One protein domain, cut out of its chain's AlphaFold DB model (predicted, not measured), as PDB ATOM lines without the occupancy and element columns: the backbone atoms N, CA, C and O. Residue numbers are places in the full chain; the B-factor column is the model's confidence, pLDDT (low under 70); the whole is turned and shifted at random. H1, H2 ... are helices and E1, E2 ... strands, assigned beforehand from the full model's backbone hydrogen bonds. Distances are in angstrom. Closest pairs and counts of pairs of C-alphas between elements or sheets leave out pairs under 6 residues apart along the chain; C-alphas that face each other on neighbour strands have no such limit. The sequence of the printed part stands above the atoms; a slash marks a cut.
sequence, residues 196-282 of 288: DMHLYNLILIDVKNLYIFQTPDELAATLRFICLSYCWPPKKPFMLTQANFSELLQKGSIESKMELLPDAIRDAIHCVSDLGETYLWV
ATOM      1  N   ASP A 196     190.639 138.147 103.412       53.47
ATOM      2  CA  ASP A 196     189.548 137.830 104.328       53.47
ATOM      3  C   ASP A 196     189.025 139.143 104.921       53.47
ATOM      4  O   ASP A 196     189.597 139.707 105.858       53.47
ATOM      5  N   MET A 197     187.961 139.687 104.327       55.00
ATOM      6  CA  MET A 197     187.283 140.842 104.882       55.00
ATOM      7  C   MET A 197     186.479 140.326 106.057       55.00
ATOM      8  O   MET A 197     185.316 139.943 105.940       55.00
ATOM      9  N   HIS A 198     187.144 140.260 107.199       61.12
ATOM     10  CA  HIS A 198     186.481 139.954 108.438       61.12
ATOM     11  C   HIS A 198     185.615 141.155 108.825       61.12
ATOM     12  O   HIS A 198     186.075 142.125 109.432       61.12
ATOM     13  N   LEU A 199     184.355 141.110 108.404       66.62
ATOM     14  CA  LEU A 199     183.322 142.027 108.852       66.62
ATOM     15  C   LEU A 199     183.009 141.705 110.317       66.62
ATOM     16  O   LEU A 199     182.117 140.926 110.611       66.62
ATOM     17  N   TYR A 200     183.774 142.263 111.247       73.56
ATOM     18  CA  TYR A 200     183.478 142.123 112.671       73.56
ATOM     19  C   TYR A 200     182.464 143.175 113.103       73.56
ATOM     20  O   TYR A 200     182.559 144.332 112.690       73.56
ATOM     21  N   ASN A 201     181.542 142.800 113.992       79.94
ATOM     22  CA  ASN A 201     180.570 143.726 114.586       79.94
ATOM     23  C   ASN A 201     179.739 144.519 113.560       79.94
ATOM     24  O   ASN A 201     179.466 145.700 113.772       79.94
ATOM     25  N   LEU A 202     179.334 143.897 112.450       90.75
ATOM     26  CA  LEU A 202     178.480 144.563 111.468       90.75
ATOM     27  C   LEU A 202     177.129 144.917 112.107       90.75
ATOM     28  O   LEU A 202     176.368 144.034 112.509       90.75
ATOM     29  N   ILE A 203     176.838 146.212 112.193       95.38
ATOM     30  CA  ILE A 203     175.571 146.744 112.694       95.38
ATOM     31  C   ILE A 203     174.658 147.005 111.497       95.38
ATOM     32  O   ILE A 203     175.092 147.572 110.496       95.38
ATOM     33  N   LEU A 204     173.408 146.569 111.595       96.94
ATOM     34  CA  LEU A 204     172.394 146.695 110.553       96.94
ATOM     35  C   LEU A 204     171.059 147.083 111.172       96.94
ATOM     36  O   LEU A 204     170.850 146.943 112.371       96.94
ATOM     37  N   ILE A 205     170.126 147.526 110.346       98.19
ATOM     38  CA  ILE A 205     168.723 147.679 110.710       98.19
ATOM     39  C   ILE A 205     167.980 146.441 110.212       98.19
ATOM     40  O   ILE A 205     167.994 146.165 109.013       98.19
ATOM     41  N   ASP A 206     167.313 145.710 111.105       98.00
ATOM     42  CA  ASP A 206     166.298 144.727 110.715       98.00
ATOM     43  C   ASP A 206     165.001 145.488 110.422       98.00
ATOM     44  O   ASP A 206     164.314 145.952 111.337       98.00
ATOM     45  N   VAL A 207     164.675 145.643 109.137       98.19
ATOM     46  CA  VAL A 207     163.529 146.455 108.699       98.19
ATOM     47  C   VAL A 207     162.183 145.792 108.997       98.19
ATOM     48  O   VAL A 207     161.165 146.475 109.038       98.19
ATOM     49  N   LYS A 208     162.160 144.476 109.249       97.06
ATOM     50  CA  LYS A 208     160.928 143.721 109.543       97.06
ATOM     51  C   LYS A 208     160.542 143.829 111.012       97.06
ATOM     52  O   LYS A 208     159.361 143.871 111.341       97.06
ATOM     53  N   ASN A 209     161.537 143.860 111.896       97.50
ATOM     54  CA  ASN A 209     161.349 143.952 113.344       97.50
ATOM     55  C   ASN A 209     161.668 145.349 113.913       97.50
ATOM     56  O   ASN A 209     161.565 145.539 115.126       97.50
ATOM     57  N   LEU A 210     162.086 146.295 113.064       97.94
ATOM     58  CA  LEU A 210     162.376 147.696 113.385       97.94
ATOM     59  C   LEU A 210     163.308 147.861 114.596       97.94
ATOM     60  O   LEU A 210     162.958 148.484 115.600       97.94
ATOM     61  N   TYR A 211     164.511 147.297 114.502       98.12
ATOM     62  CA  TYR A 211     165.566 147.468 115.506       98.12
ATOM     63  C   TYR A 211     166.961 147.371 114.889       98.12
ATOM     64  O   TYR A 211     167.119 146.930 113.748       98.12
ATOM     65  N   ILE A 212     167.972 147.783 115.652       97.25
ATOM     66  CA  ILE A 212     169.368 147.586 115.284       97.25
ATOM     67  C   ILE A 212     169.776 146.144 115.594       97.25
ATOM     68  O   ILE A 212     169.691 145.682 116.728       97.25
ATOM     69  N   PHE A 213     170.267 145.450 114.579       95.56
ATOM     70  CA  PHE A 213     170.804 144.105 114.645       95.56
ATOM     71  C   PHE A 213     172.334 144.152 114.582       95.56
ATOM     72  O   PHE A 213     172.916 144.525 113.564       95.56
ATOM     73  N   GLN A 214     172.990 143.772 115.678       94.06
ATOM     74  CA  GLN A 214     174.427 143.510 115.676       94.06
ATOM     75  C   GLN A 214     174.662 142.068 115.219       94.06
ATOM     76  O   GLN A 214     174.238 141.118 115.879       94.06
ATOM     77  N   THR A 215     175.320 141.919 114.075       89.50
ATOM     78  CA  THR A 215     175.529 140.625 113.424       89.50
ATOM     79  C   THR A 215     176.571 139.804 114.192       89.50
ATOM     80  O   THR A 215     177.621 140.353 114.532       89.50
ATOM     81  N   PRO A 216     176.334 138.501 114.441       87.38
ATOM     82  CA  PRO A 216     177.381 137.586 114.890       87.38
ATOM     83  C   PRO A 216     178.523 137.514 113.869       87.38
ATOM     84  O   PRO A 216     178.266 137.450 112.663       87.38
ATOM     85  N   ASP A 217     179.770 137.486 114.335       81.75
ATOM     86  CA  ASP A 217     180.955 137.541 113.467       81.75
ATOM     87  C   ASP A 217     180.993 136.390 112.442       81.75
ATOM     88  O   ASP A 217     181.473 136.566 111.322       81.75
ATOM     89  N   GLU A 218     180.426 135.224 112.772       80.69
ATOM     90  CA  GLU A 218     180.368 134.070 111.868       80.69
ATOM     91  C   GLU A 218     179.405 134.271 110.688       80.69
ATOM     92  O   GLU A 218     179.539 133.610 109.659       80.69
ATOM     93  N   LEU A 219     178.423 135.167 110.830       79.50
ATOM     94  CA  LEU A 219     177.400 135.425 109.814       79.50
ATOM     95  C   LEU A 219     177.722 136.639 108.947       79.50
ATOM     96  O   LEU A 219     177.249 136.713 107.814       79.50
ATOM     97  N   ALA A 220     178.536 137.569 109.442       76.62
ATOM     98  CA  ALA A 220     178.747 138.866 108.813       76.62
ATOM     99  C   ALA A 220     179.273 138.791 107.368       76.62
ATOM    100  O   ALA A 220     178.894 139.614 106.543       76.62
ATOM    101  N   ALA A 221     180.073 137.773 107.034       74.81
ATOM    102  CA  ALA A 221     180.598 137.574 105.678       74.81
ATOM    103  C   ALA A 221     179.569 137.019 104.671       74.81
ATOM    104  O   ALA A 221     179.800 137.075 103.467       74.81
ATOM    105  N   THR A 222     178.453 136.458 105.146       76.75
ATOM    106  CA  THR A 222     177.429 135.811 104.298       76.75
ATOM    107  C   THR A 222     176.079 136.513 104.352       76.75
ATOM    108  O   THR A 222     175.153 136.143 103.629       76.75
ATOM    109  N   LEU A 223     175.947 137.518 105.216       85.00
ATOM    110  CA  LEU A 223     174.693 138.213 105.403       85.00
ATOM    111  C   LEU A 223     174.418 139.134 104.213       85.00
ATOM    112  O   LEU A 223     175.231 139.981 103.852       85.00
ATOM    113  N   ARG A 224     173.234 138.980 103.627       88.19
ATOM    114  CA  ARG A 224     172.727 139.851 102.571       88.19
ATOM    115  C   ARG A 224     172.090 141.092 103.190       88.19
ATOM    116  O   ARG A 224     171.218 140.971 104.051       88.19
ATOM    117  N   PHE A 225     172.508 142.268 102.742       93.12
ATOM    118  CA  PHE A 225     171.948 143.547 103.167       93.12
ATOM    119  C   PHE A 225     171.997 144.568 102.030       93.12
ATOM    120  O   PHE A 225     172.792 144.444 101.100       93.12
ATOM    121  N   ILE A 226     171.145 145.586 102.122       95.31
ATOM    122  CA  ILE A 226     171.133 146.739 101.219       95.31
ATOM    123  C   ILE A 226     171.818 147.914 101.915       95.31
ATOM    124  O   ILE A 226     171.587 148.146 103.098       95.31
ATOM    125  N   CYS A 227     172.628 148.683 101.189       95.69
ATOM    126  CA  CYS A 227     173.204 149.933 101.686       95.69
ATOM    127  C   CYS A 227     172.430 151.137 101.156       95.69
ATOM    128  O   CYS A 227     172.223 151.256  99.947       95.69
ATOM    129  N   LEU A 228     172.095 152.078 102.037       96.88
ATOM    130  CA  LEU A 228     171.624 153.395 101.621       96.88
ATOM    131  C   LEU A 228     172.816 154.332 101.393       96.88
ATOM    132  O   LEU A 228     173.558 154.641 102.324       96.88
ATOM    133  N   SER A 229     172.958 154.837 100.168       93.25
ATOM    134  CA  SER A 229     173.842 155.964  99.859       93.25
ATOM    135  C   SER A 229     173.008 157.241  99.775       93.25
ATOM    136  O   SER A 229     172.088 157.327  98.963       93.25
ATOM    137  N   TYR A 230     173.285 158.215 100.641       92.19
ATOM    138  CA  TYR A 230     172.505 159.447 100.741       92.19
ATOM    139  C   TYR A 230     173.356 160.612 101.258       92.19
ATOM    140  O   TYR A 230     174.392 160.422 101.895       92.19
ATOM    141  N   CYS A 231     172.904 161.836 100.988       88.88
ATOM    142  CA  CYS A 231     173.496 163.037 101.566       88.88
ATOM    143  C   CYS A 231     172.888 163.312 102.939       88.88
ATOM    144  O   CYS A 231     171.667 163.287 103.111       88.88
ATOM    145  N   TRP A 232     173.739 163.650 103.902       85.50
ATOM    146  CA  TRP A 232     173.279 164.004 105.236       85.50
ATOM    147  C   TRP A 232     172.454 165.294 105.199       85.50
ATOM    148  O   TRP A 232     172.827 166.246 104.504       85.50
ATOM    149  N   PRO A 233     171.350 165.370 105.961       83.62
ATOM    150  CA  PRO A 233     170.610 166.612 106.082       83.62
ATOM    151  C   PRO A 233     171.483 167.698 106.743       83.62
ATOM    152  O   PRO A 233     172.349 167.386 107.563       83.62
ATOM    153  N   PRO A 234     171.234 168.996 106.472       84.44
ATOM    154  CA  PRO A 234     171.999 170.090 107.085       84.44
ATOM    155  C   PRO A 234     171.908 170.132 108.617       84.44
ATOM    156  O   PRO A 234     172.783 170.675 109.290       84.44
ATOM    157  N   LYS A 235     170.821 169.594 109.180       84.31
ATOM    158  CA  LYS A 235     170.636 169.436 110.625       84.31
ATOM    159  C   LYS A 235     171.113 168.054 111.043       84.31
ATOM    160  O   LYS A 235     170.855 167.085 110.343       84.31
ATOM    161  N   LYS A 236     171.735 167.968 112.222       79.62
ATOM    162  CA  LYS A 236     172.206 166.702 112.794       79.62
ATOM    163  C   LYS A 236     171.043 165.692 112.874       79.62
ATOM    164  O   LYS A 236     170.089 165.976 113.603       79.62
ATOM    165  N   PRO A 237     171.098 164.563 112.142       86.25
ATOM    166  CA  PRO A 237     170.032 163.567 112.173       86.25
ATOM    167  C   PRO A 237     170.032 162.803 113.505       86.25
ATOM    168  O   PRO A 237     170.966 162.920 114.305       86.25
ATOM    169  N   PHE A 238     168.987 162.010 113.754       92.38
ATOM    170  CA  PHE A 238     169.055 160.966 114.773       92.38
ATOM    171  C   PHE A 238     170.141 159.958 114.380       92.38
ATOM    172  O   PHE A 238     170.199 159.516 113.233       92.38
ATOM    173  N   MET A 239     171.019 159.634 115.326       94.88
ATOM    174  CA  MET A 239     172.168 158.768 115.087       94.88
ATOM    175  C   MET A 239     172.259 157.700 116.162       94.88
ATOM    176  O   MET A 239     171.850 157.907 117.315       94.88
ATOM    177  N   LEU A 240     172.864 156.585 115.786       96.06
ATOM    178  CA  LEU A 240     173.359 155.627 116.740       96.06
ATOM    179  C   LEU A 240     174.536 156.247 117.514       96.06
ATOM    180  O   LEU A 240     175.362 156.984 116.985       96.06
ATOM    181  N   THR A 241     174.563 155.993 118.814       96.31
ATOM    182  CA  THR A 241     175.592 156.441 119.749       96.31
ATOM    183  C   THR A 241     175.782 155.363 120.811       96.31
ATOM    184  O   THR A 241     174.878 154.571 121.074       96.31
ATOM    185  N   GLN A 242     176.904 155.391 121.529       95.81
ATOM    186  CA  GLN A 242     177.094 154.508 122.689       95.81
ATOM    187  C   GLN A 242     175.967 154.642 123.736       95.81
ATOM    188  O   GLN A 242     175.649 153.684 124.432       95.81
ATOM    189  N   ALA A 243     175.338 155.819 123.842       97.06
ATOM    190  CA  ALA A 243     174.309 156.095 124.843       97.06
ATOM    191  C   ALA A 243     172.944 155.457 124.530       97.06
ATOM    192  O   ALA A 243     172.206 155.148 125.461       97.06
ATOM    193  N   ASN A 244     172.602 155.268 123.251       96.38
ATOM    194  CA  ASN A 244     171.320 154.687 122.822       96.38
ATOM    195  C   ASN A 244     171.462 153.288 122.200       96.38
ATOM    196  O   ASN A 244     170.455 152.682 121.848       96.38
ATOM    197  N   PHE A 245     172.679 152.743 122.095       96.38
ATOM    198  CA  PHE A 245     172.926 151.436 121.482       96.38
ATOM    199  C   PHE A 245     172.128 150.300 122.141       96.38
ATOM    200  O   PHE A 245     171.432 149.558 121.455       96.38
ATOM    201  N   SER A 246     172.151 150.196 123.474       96.50
ATOM    202  CA  SER A 246     171.434 149.134 124.200       96.50
ATOM    203  C   SER A 246     169.908 149.212 124.058       96.50
ATOM    204  O   SER A 246     169.242 148.175 124.042       96.50
ATOM    205  N   GLU A 247     169.363 150.425 123.933       97.25
ATOM    206  CA  GLU A 247     167.947 150.674 123.639       97.25
ATOM    207  C   GLU A 247     167.609 150.217 122.218       97.25
ATOM    208  O   GLU A 247     166.635 149.493 122.020       97.25
ATOM    209  N   LEU A 248     168.436 150.591 121.237       97.00
ATOM    210  CA  LEU A 248     168.188 150.299 119.827       97.00
ATOM    211  C   LEU A 248     168.384 148.819 119.454       97.00
ATOM    212  O   LEU A 248     167.868 148.378 118.432       97.00
ATOM    213  N   LEU A 249     169.049 148.025 120.299       96.69
ATOM    214  CA  LEU A 249     169.104 146.562 120.168       96.69
ATOM    215  C   LEU A 249     167.773 145.864 120.516       96.69
ATOM    216  O   LEU A 249     167.612 144.674 120.247       96.69
ATOM    217  N   GLN A 250     166.813 146.560 121.135       97.62
ATOM    218  CA  GLN A 250     165.512 145.973 121.463       97.62
ATOM    219  C   GLN A 250     164.597 145.960 120.236       97.62
ATOM    220  O   GLN A 250     164.472 146.969 119.543       97.62
ATOM    221  N   LYS A 251     163.910 144.837 119.987       97.12
ATOM    222  CA  LYS A 251     162.920 144.719 118.902       97.12
ATOM    223  C   LYS A 251     161.860 145.823 119.000       97.12
ATOM    224  O   LYS A 251     161.354 146.086 120.088       97.12
ATOM    225  N   GLY A 252     161.530 146.450 117.871       97.00
ATOM    226  CA  GLY A 252     160.592 147.575 117.789       97.00
ATOM    227  C   GLY A 252     161.143 148.921 118.277       97.00
ATOM    228  O   GLY A 252     160.424 149.916 118.261       97.00
ATOM    229  N   SER A 253     162.406 149.006 118.707       96.88
ATOM    230  CA  SER A 253     162.986 150.258 119.219       96.88
ATOM    231  C   SER A 253     162.979 151.398 118.195       96.88
ATOM    232  O   SER A 253     162.739 152.547 118.575       96.88
ATOM    233  N   ILE A 254     163.176 151.095 116.908       96.75
ATOM    234  CA  ILE A 254     163.179 152.087 115.823       96.75
ATOM    235  C   ILE A 254     161.770 152.610 115.538       96.75
ATOM    236  O   ILE A 254     161.638 153.770 115.158       96.75
ATOM    237  N   GLU A 255     160.716 151.827 115.788       95.56
ATOM    238  CA  GLU A 255     159.325 152.240 115.550       95.56
ATOM    239  C   GLU A 255     159.009 153.560 116.271       95.56
ATOM    240  O   GLU A 255     158.523 154.517 115.670       95.56
ATOM    241  N   SER A 256     159.425 153.669 117.537       93.00
ATOM    242  CA  SER A 256     159.270 154.886 118.346       93.00
ATOM    243  C   SER A 256     160.131 156.078 117.893       93.00
ATOM    244  O   SER A 256     159.939 157.198 118.371       93.00
ATOM    245  N   LYS A 257     161.101 155.850 116.999       94.69
ATOM    246  CA  LYS A 257     162.062 156.845 116.500       94.69
ATOM    247  C   LYS A 257     161.834 157.207 115.037       94.69
ATOM    248  O   LYS A 257     162.550 158.080 114.558       94.69
ATOM    249  N   MET A 258     160.866 156.597 114.349       94.31
ATOM    250  CA  MET A 258     160.631 156.820 112.916       94.31
ATOM    251  C   MET A 258     160.535 158.310 112.572       94.31
ATOM    252  O   MET A 258     161.227 158.767 111.674       94.31
ATOM    253  N   GLU A 259     159.793 159.101 113.350       93.25
ATOM    254  CA  GLU A 259     159.649 160.554 113.130       93.25
ATOM    255  C   GLU A 259     160.929 161.379 113.360       93.25
ATOM    256  O   GLU A 259     160.988 162.555 113.006       93.25
ATOM    257  N   LEU A 260     161.959 160.791 113.972       92.94
ATOM    258  CA  LEU A 260     163.269 161.420 114.165       92.94
ATOM    259  C   LEU A 260     164.243 161.087 113.027       92.94
ATOM    260  O   LEU A 260     165.306 161.710 112.933       92.94
ATOM    261  N   LEU A 261     163.913 160.093 112.198       94.31
ATOM    262  CA  LEU A 261     164.737 159.687 111.070       94.31
ATOM    263  C   LEU A 261     164.515 160.632 109.879       94.31
ATOM    264  O   LEU A 261     163.382 161.025 109.605       94.31
ATOM    265  N   PRO A 262     165.578 160.977 109.131       93.56
ATOM    266  CA  PRO A 262     165.449 161.609 107.824       93.56
ATOM    267  C   PRO A 262     164.533 160.815 106.882       93.56
ATOM    268  O   PRO A 262     164.558 159.584 106.895       93.56
ATOM    269  N   ASP A 263     163.806 161.520 106.012       92.69
ATOM    270  CA  ASP A 263     162.878 160.929 105.032       92.69
ATOM    271  C   ASP A 263     163.537 159.826 104.202       92.69
ATOM    272  O   ASP A 263     163.016 158.722 104.130       92.69
ATOM    273  N   ALA A 264     164.755 160.067 103.710       93.88
ATOM    274  CA  ALA A 264     165.509 159.077 102.943       93.88
ATOM    275  C   ALA A 264     165.743 157.755 103.702       93.88
ATOM    276  O   ALA A 264     165.722 156.690 103.093       93.88
ATOM    277  N   ILE A 265     165.947 157.801 105.026       96.19
ATOM    278  CA  ILE A 265     166.126 156.591 105.844       96.19
ATOM    279  C   ILE A 265     164.781 155.884 106.040       96.19
ATOM    280  O   ILE A 265     164.724 154.660 105.940       96.19
ATOM    281  N   ARG A 266     163.700 156.636 106.290       95.81
ATOM    282  CA  ARG A 266     162.346 156.068 106.404       95.81
ATOM    283  C   ARG A 266     161.930 155.365 105.116       95.81
ATOM    284  O   ARG A 266     161.529 154.205 105.153       95.81
ATOM    285  N   ASP A 267     162.101 156.042 103.987       94.56
ATOM    286  CA  ASP A 267     161.788 155.507 102.666       94.56
ATOM    287  C   ASP A 267     162.658 154.291 102.344       94.56
ATOM    288  O   ASP A 267     162.157 153.313 101.796       94.56
ATOM    289  N   ALA A 268     163.935 154.288 102.743       96.75
ATOM    290  CA  ALA A 268     164.806 153.127 102.578       96.75
ATOM    291  C   ALA A 268     164.343 151.918 103.408       96.75
ATOM    292  O   ALA A 268     164.350 150.805 102.891       96.75
ATOM    293  N   ILE A 269     163.904 152.113 104.658       97.62
ATOM    294  CA  ILE A 269     163.341 151.030 105.487       97.62
ATOM    295  C   ILE A 269     162.134 150.398 104.780       97.62
ATOM    296  O   ILE A 269     162.070 149.173 104.651       97.62
ATOM    297  N   HIS A 270     161.212 151.225 104.276       95.69
ATOM    298  CA  HIS A 270     160.043 150.751 103.534       95.69
ATOM    299  C   HIS A 270     160.429 150.065 102.218       95.69
ATOM    300  O   HIS A 270     159.990 148.949 101.965       95.69
ATOM    301  N   CYS A 271     161.315 150.673 101.430       95.50
ATOM    302  CA  CYS A 271     161.794 150.136 100.158       95.50
ATOM    303  C   CYS A 271     162.452 148.758 100.323       95.50
ATOM    304  O   CYS A 271     162.105 147.822  99.612       95.50
ATOM    305  N   VAL A 272     163.349 148.595 101.301       97.19
ATOM    306  CA  VAL A 272     164.009 147.307 101.592       97.19
ATOM    307  C   VAL A 272     162.985 146.251 102.004       97.19
ATOM    308  O   VAL A 272     163.054 145.117 101.530       97.19
ATOM    309  N   SER A 273     162.012 146.621 102.842       96.25
ATOM    310  CA  SER A 273     160.922 145.720 103.231       96.25
ATOM    311  C   SER A 273     160.086 145.285 102.021       96.25
ATOM    312  O   SER A 273     159.807 144.097 101.863       96.25
ATOM    313  N   ASP A 274     159.721 146.223 101.145       95.00
ATOM    314  CA  ASP A 274     158.901 145.974  99.954       95.00
ATOM    315  C   ASP A 274     159.649 145.184  98.864       95.00
ATOM    316  O   ASP A 274     159.029 144.421  98.121       95.00
ATOM    317  N   LEU A 275     160.982 145.293  98.805       95.50
ATOM    318  CA  LEU A 275     161.842 144.415  97.999       95.50
ATOM    319  C   LEU A 275     161.895 142.973  98.542       95.50
ATOM    320  O   LEU A 275     162.398 142.079  97.865       95.50
ATOM    321  N   GLY A 276     161.375 142.724  99.750       94.44
ATOM    322  CA  GLY A 276     161.423 141.426 100.429       94.44
ATOM    323  C   GLY A 276     162.705 141.183 101.234       94.44
ATOM    324  O   GLY A 276     162.844 140.136 101.882       94.44
ATOM    325  N   GLU A 277     163.611 142.157 101.251       95.62
ATOM    326  CA  GLU A 277     164.873 142.115 101.979       95.62
ATOM    327  C   GLU A 277     164.666 142.390 103.477       95.62
ATOM    328  O   GLU A 277     163.577 142.734 103.938       95.62
ATOM    329  N   THR A 278     165.700 142.138 104.284       97.12
ATOM    330  CA  THR A 278     165.575 142.204 105.756       97.12
ATOM    331  C   THR A 278     166.528 143.200 106.391       97.12
ATOM    332  O   THR A 278     166.164 143.842 107.372       97.12
ATOM    333  N   TYR A 279     167.733 143.332 105.848       97.69
ATOM    334  CA  TYR A 279     168.781 144.107 106.488       97.69
ATOM    335  C   TYR A 279     169.154 145.324 105.657       97.69
ATOM    336  O   TYR A 279     169.433 145.220 104.463       97.69
ATOM    337  N   LEU A 280     169.175 146.473 106.322       98.31
ATOM    338  CA  LEU A 280     169.561 147.755 105.758       98.31
ATOM    339  C   LEU A 280     170.762 148.305 106.530       98.31
ATOM    340  O   LEU A 280     170.728 148.409 107.754       98.31
ATOM    341  N   TRP A 281     171.806 148.690 105.810       97.25
ATOM    342  CA  TRP A 281     172.932 149.438 106.342       97.25
ATOM    343  C   TRP A 281     172.765 150.928 106.036       97.25
ATOM    344  O   TRP A 281     172.578 151.325 104.881       97.25
ATOM    345  N   VAL A 282     172.857 151.754 107.077       96.44
ATOM    346  CA  VAL A 282     172.834 153.219 106.983       96.44
ATOM    347  C   VAL A 282     173.900 153.783 107.903       96.44
ATOM    348  O   VAL A 282     173.887 153.494 109.098       96.44
TER     349      VAL A 282
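AT A GLANCE: This is residues 196 to 282 of the 288 residues of a protein of Lasallia pustulata (UniProt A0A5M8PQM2). Little of this domain is regular: a small antiparallel sheet, E2 E1 E3, sits near the middle, H3 packs on it at E3, and residues 215 to 244 loop widely round. The 87 printed residues, only 33 in named elements, run E1 E2 H1 H2 H3 E3, class mixed. The whole is compact, radius of gyration of the C-alphas 12.9 A, spanning 37 by 31 by 24 A.

HOW THE PARTS SIT: E1, residues 203 to 206, forms a hairpin with E2, residues 211 to 214 (N 213 and O 204, 2.7 A). E3, residues 279 to 281, is antiparallel to E1 (N 205 and O 280, 2.8 A). H3, residues 263 to 274, is on the sheet, making two layers, helix and sheet; its closest C-alphas to E3 are Val 272 and Leu 280, 7.0 A. H1, residues 245 to 248, only grazes the sheet. H2, residues 255 to 260, is not on it. Every O i to N i+4 pair is within hydrogen-bond range in H3; H2 has 0 of 2, but 2 of 3 O i to N i+3 pairs.

IN THESE COORDINATES: C-alpha 203 is at (175.571, 146.744, 112.694), C-alpha 281 at (172.932, 149.438, 106.342). H3 is 16.3 A long.

THE WHOLE: The printed part has no cut. E2 to H1 is a long link. Residues 196 to 199 are under pLDDT 70.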